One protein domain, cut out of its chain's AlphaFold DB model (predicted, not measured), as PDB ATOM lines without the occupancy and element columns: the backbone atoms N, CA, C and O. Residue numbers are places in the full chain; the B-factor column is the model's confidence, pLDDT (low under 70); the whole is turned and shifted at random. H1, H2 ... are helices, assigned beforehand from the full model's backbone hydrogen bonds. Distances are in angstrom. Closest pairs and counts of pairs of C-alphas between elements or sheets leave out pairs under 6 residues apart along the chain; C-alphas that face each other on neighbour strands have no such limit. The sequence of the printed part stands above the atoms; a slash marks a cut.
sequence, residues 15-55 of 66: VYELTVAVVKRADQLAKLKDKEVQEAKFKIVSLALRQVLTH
ATOM      1  N   VAL A  15     163.925 221.639 235.884       94.12
ATOM      2  CA  VAL A  15     164.496 221.142 234.620       94.12
ATOM      3  C   VAL A  15     163.481 221.107 233.470       94.12
ATOM      4  O   VAL A  15     163.856 221.292 232.309       94.12
ATOM      5  N   TYR A  16     162.190 220.919 233.759       94.62
ATOM      6  CA  TYR A  16     161.145 220.946 232.733       94.62
ATOM      7  C   TYR A  16     160.903 222.369 232.232       94.62
ATOM      8  O   TYR A  16     160.798 222.579 231.025       94.62
ATOM      9  N   GLU A  17     160.896 223.354 233.132       94.75
ATOM     10  CA  GLU A  17     160.812 224.770 232.758       94.75
ATOM     11  C   GLU A  17     162.030 225.201 231.946       94.75
ATOM     12  O   GLU A  17     161.868 225.793 230.878       94.75
ATOM     13  N   LEU A  18     163.236 224.825 232.388       95.56
ATOM     14  CA  LEU A  18     164.469 225.048 231.637       95.56
ATOM     15  C   LEU A  18     164.363 224.452 230.229       95.56
ATOM     16  O   LEU A  18     164.666 225.122 229.244       95.56
ATOM     17  N   THR A  19     163.889 223.211 230.116       95.62
ATOM     18  CA  THR A  19     163.731 222.531 228.823       95.62
ATOM     19  C   THR A  19     162.778 223.296 227.908       95.62
ATOM     20  O   THR A  19     163.114 223.558 226.751       95.62
ATOM     21  N   VAL A  20     161.615 223.716 228.414       96.19
ATOM     22  CA  VAL A  20     160.644 224.505 227.643       96.19
ATOM     23  C   VAL A  20     161.245 225.846 227.217       96.19
ATOM     24  O   VAL A  20     161.123 226.227 226.051       96.19
ATOM     25  N   ALA A  21     161.931 226.543 228.123       96.50
ATOM     26  CA  ALA A  21     162.589 227.813 227.835       96.50
ATOM     27  C   ALA A  21     163.646 227.672 226.731       96.50
ATOM     28  O   ALA A  21     163.674 228.464 225.786       96.50
ATOM     29  N   VAL A  22     164.470 226.625 226.797       96.50
ATOM     30  CA  VAL A  22     165.508 226.326 225.803       96.50
ATOM     31  C   VAL A  22     164.901 225.994 224.445       96.50
ATOM     32  O   VAL A  22     165.382 226.503 223.434       96.50
ATOM     33  N   VAL A  23     163.828 225.200 224.394       96.38
ATOM     34  CA  VAL A  23     163.129 224.868 223.140       96.38
ATOM     35  C   VAL A  23     162.518 226.120 222.509       96.38
ATOM     36  O   VAL A  23     162.747 226.380 221.326       96.38
ATOM     37  N   LYS A  24     161.810 226.945 223.294       96.00
ATOM     38  CA  LYS A  24     161.259 228.224 222.815       96.00
ATOM     39  C   LYS A  24     162.366 229.148 222.308       96.00
ATOM     40  O   LYS A  24     162.225 229.773 221.258       96.00
ATOM     41  N   ARG A  25     163.500 229.214 223.011       95.38
ATOM     42  CA  ARG A  25     164.637 230.033 222.586       95.38
ATOM     43  C   ARG A  25     165.306 229.496 221.319       95.38
ATOM     44  O   ARG A  25     165.699 230.282 220.460       95.38
ATOM     45  N   ALA A  26     165.418 228.181 221.173       94.69
ATOM     46  CA  ALA A  26     165.954 227.559 219.968       94.69
ATOM     47  C   ALA A  26     165.094 227.887 218.735       94.69
ATOM     48  O   ALA A  26     165.645 228.220 217.688       94.69
ATOM     49  N   ASP A  27     163.765 227.876 218.872       94.50
ATOM     50  CA  ASP A  27     162.842 228.286 217.806       94.50
ATOM     51  C   ASP A  27     163.020 229.766 217.418       94.50
ATOM     52  O   ASP A  27     163.117 230.096 216.235       94.50
ATOM     53  N   GLN A  28     163.170 230.664 218.401       93.56
ATOM     54  CA  GLN A  28     163.503 232.069 218.135       93.56
ATOM     55  C   GLN A  28     164.819 232.198 217.353       93.56
ATOM     56  O   GLN A  28     164.869 232.892 216.341       93.56
ATOM     57  N   LEU A  29     165.878 231.506 217.787       92.94
ATOM     58  CA  LEU A  29     167.181 231.521 217.118       92.94
ATOM     59  C   LEU A  29     167.121 230.946 215.697       92.94
ATOM     60  O   LEU A  29     167.795 231.465 214.817       92.94
ATOM     61  N   ALA A  30     166.303 229.920 215.453       90.12
ATOM     62  CA  ALA A  30     166.130 229.334 214.124       90.12
ATOM     63  C   ALA A  30     165.477 230.304 213.125       90.12
ATOM     64  O   ALA A  30     165.757 230.250 211.928       90.12
ATOM     65  N   LYS A  31     164.627 231.212 213.616       90.62
ATOM     66  CA  LYS A  31     163.980 232.258 212.812       90.62
ATOM     67  C   LYS A  31     164.885 233.474 212.591       90.62
ATOM     68  O   LYS A  31     164.679 234.228 211.639       90.62
ATOM     69  N   LEU A  32     165.892 233.667 213.441       85.12
ATOM     70  CA  LEU A  32     166.843 234.772 213.359       85.12
ATOM     71  C   LEU A  32     168.005 234.436 212.413       85.12
ATOM     72  O   LEU A  32     168.663 233.406 212.533       85.12
ATOM     73  N   LYS A  33     168.335 235.355 211.500       73.81
ATOM     74  CA  LYS A  33     169.554 235.278 210.672       73.81
ATOM     75  C   LYS A  33     170.756 235.895 211.405       73.81
ATOM     76  O   LYS A  33     171.400 236.803 210.886       73.81
ATOM     77  N   ASP A  34     171.014 235.441 212.630       80.38
ATOM     78  CA  ASP A  34     172.061 235.981 213.511       80.38
ATOM     79  C   ASP A  34     173.446 235.368 213.210       80.38
ATOM     80  O   ASP A  34     173.560 234.187 212.867       80.38
ATOM     81  N   LYS A  35     174.514 236.160 213.374       83.88
ATOM     82  CA  LYS A  35     175.909 235.703 213.280       83.88
ATOM     83  C   LYS A  35     176.226 234.617 214.307       83.88
ATOM     84  O   LYS A  35     176.878 233.639 213.952       83.88
ATOM     85  N   GLU A  36     175.713 234.724 215.535       84.06
ATOM     86  CA  GLU A  36     175.973 233.733 216.592       84.06
ATOM     87  C   GLU A  36     175.424 232.344 216.207       84.06
ATOM     88  O   GLU A  36     176.029 231.316 216.517       84.06
ATOM     89  N   VAL A  37     174.314 232.300 215.459       84.62
ATOM     90  CA  VAL A  37     173.717 231.055 214.941       84.62
ATOM     91  C   VAL A  37     174.593 230.427 213.852       84.62
ATOM     92  O   VAL A  37     174.782 229.207 213.841       84.62
ATOM     93  N   GLN A  38     175.172 231.246 212.968       83.19
ATOM     94  CA  GLN A  38     176.100 230.783 211.929       83.19
ATOM     95  C   GLN A  38     177.395 230.231 212.544       83.19
ATOM     96  O   GLN A  38     177.844 229.137 212.197       83.19
ATOM     97  N   GLU A  39     177.959 230.935 213.527       85.06
ATOM     98  CA  GLU A  39     179.156 230.516 214.268       85.06
ATOM     99  C   GLU A  39     178.933 229.225 215.070       85.06
ATOM    100  O   GLU A  39     179.841 228.398 215.218       85.06
ATOM    101  N   ALA A  40     177.706 228.994 215.545       79.19
ATOM    102  CA  ALA A  40     177.322 227.769 216.239       79.19
ATOM    103  C   ALA A  40     177.218 226.532 215.322       79.19
ATOM    104  O   ALA A  40     176.929 225.439 215.822       79.19
ATOM    105  N   LYS A  41     177.478 226.657 214.009       80.56
ATOM    106  CA  LYS A  41     177.405 225.564 213.019       80.56
ATOM    107  C   LYS A  41     176.082 224.790 213.105       80.56
ATOM    108  O   LYS A  41     176.086 223.561 213.142       80.56
ATOM    109  N   PHE A  42     174.961 225.504 213.204       69.06
ATOM    110  CA  PHE A  42     173.604 224.939 213.293       69.06
ATOM    111  C   PHE A  42     173.283 224.127 214.563       69.06
ATOM    112  O   PHE A  42     172.188 223.577 214.673       69.06
ATOM    113  N   LYS A  43     174.159 224.095 215.578       87.56
ATOM    114  CA  LYS A  43     173.849 223.505 216.897       87.56
ATOM    115  C   LYS A  43     172.995 224.458 217.747       87.56
ATOM    116  O   LYS A  43     173.397 224.890 218.823       87.56
ATOM    117  N   ILE A  44     171.811 224.800 217.243       91.25
ATOM    118  CA  ILE A  44     170.950 225.865 217.780       91.25
ATOM    119  C   ILE A  44     170.469 225.554 219.203       91.25
ATOM    120  O   ILE A  44     170.438 226.447 220.044       91.25
ATOM    121  N   VAL A  45     170.162 224.290 219.509       92.75
ATOM    122  CA  VAL A  45     169.666 223.897 220.839       92.75
ATOM    123  C   VAL A  45     170.718 224.116 221.923       92.75
ATOM    124  O   VAL A  45     170.410 224.682 222.966       92.75
ATOM    125  N   SER A  46     171.977 223.731 221.691       92.56
ATOM    126  CA  SER A  46     173.012 223.965 222.705       92.56
ATOM    127  C   SER A  46     173.437 225.435 222.782       92.56
ATOM    128  O   SER A  46     173.878 225.872 223.843       92.56
ATOM    129  N   LEU A  47     173.229 226.223 221.717       93.69
ATOM    130  CA  LEU A  47     173.361 227.680 221.778       93.69
ATOM    131  C   LEU A  47     172.268 228.287 222.666       93.69
ATOM    132  O   LEU A  47     172.577 229.085 223.546       93.69
ATOM    133  N   ALA A  48     171.013 227.877 222.472       94.94
ATOM    134  CA  ALA A  48     169.891 228.296 223.305       94.94
ATOM    135  C   ALA A  48     170.118 227.932 224.778       94.94
ATOM    136  O   ALA A  48     170.001 228.797 225.640       94.94
ATOM    137  N   LEU A  49     170.530 226.689 225.054       95.50
ATOM    138  CA  LEU A  49     170.855 226.217 226.402       95.50
ATOM    139  C   LEU A  49     171.918 227.093 227.068       95.50
ATOM    140  O   LEU A  49     171.730 227.522 228.201       95.50
ATOM    141  N   ARG A  50     172.996 227.421 226.345       94.19
ATOM    142  CA  ARG A  50     174.024 228.338 226.842       94.19
ATOM    143  C   ARG A  50     173.462 229.712 227.158       94.19
ATOM    144  O   ARG A  50     173.728 230.225 228.232       94.19
ATOM    145  N   GLN A  51     172.683 230.298 226.252       94.69
ATOM    146  CA  GLN A  51     172.115 231.627 226.478       94.69
ATOM    147  C   GLN A  51     171.214 231.677 227.719       94.69
ATOM    148  O   GLN A  51     171.230 232.685 228.421       94.69
ATOM    149  N   VAL A  52     170.460 230.606 227.983       95.88
ATOM    150  CA  VAL A  52     169.586 230.510 229.158       95.88
ATOM    151  C   VAL A  52     170.398 230.304 230.440       95.88
ATOM    152  O   VAL A  52     170.231 231.069 231.385       95.88
ATOM    153  N   LEU A  53     171.317 229.333 230.462       95.44
ATOM    154  CA  LEU A  53     172.116 229.015 231.653       95.44
ATOM    155  C   LEU A  53     173.089 230.133 232.049       95.44
ATOM    156  O   LEU A  53     173.315 230.350 233.231       95.44
ATOM    157  N   THR A  54     173.633 230.883 231.087       94.19
ATOM    158  CA  THR A  54     174.508 232.032 231.378       94.19
ATOM    159  C   THR A  54     173.733 233.344 231.539       94.19
ATOM    160  O   THR A  54     174.325 234.417 231.432       94.19
ATOM    161  N   HIS A  55     172.405 233.285 231.687       93.88
ATOM    162  CA  HIS A  55     171.509 234.437 231.846       93.88
ATOM    163  C   HIS A  55     171.612 235.523 230.757       93.88
ATOM    164  O   HIS A  55     171.163 236.651 230.955       93.88
TER     165      HIS A  55
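What this domain is: This is residues 15 to 55 of the 66 residues of the protein "DNA-directed RNA polymerase subunit omega" of Spirochaeta thermophila (strain ATCC 700085 / DSM 6578 / Z-1203) (UniProt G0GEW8). One long helix, H1, is crossed obliquely by a shorter helix, H3, which folds back over it, while the tiny helix H2 sits at the turn near the end of H1. The printed part has 41 residues, with three named helices in the order H1, H2, H3 and no named strand; the class is all helix. It is compact, with a radius of gyration of the C-alphas of 9.7 A, and spans 27 by 18 by 15 A, only just elongated.

Where its parts are: H1, residues 15 to 31, begins at C-alpha 15 (164.496, 221.142, 234.620) and is 24.5 A long. H3, residues 44 to 53, is 14.3 A long and ends at C-alpha 53 (172.116, 229.015, 231.653). H2 is residues 35 to 39, 6.2 A.

How they stand to each other: H1 and H3 touch, their closest C-alphas being those of Ala 26 and Ala 48, 5.2 A apart. They run opposite ways at a steep tilt of 52 degrees. H2 is close but not clearly touching to H1, with the closest C-alphas, Leu 29 and Val 37, 6.9 A apart. It is likewise close but not clearly touching to H3, with C-alphas 37 and 44 closest at 6.5 A. In H1, H2 and H3 every O i to N i+4 pair is within hydrogen-bond range.

The domain as a whole: The C-alphas farthest apart, Tyr 16 and Lys 35, are 28.5 A apart. The printed part has no cut, and both links are tight. Mean pLDDT of the printed part is 90.6; Phe 42 is under 70.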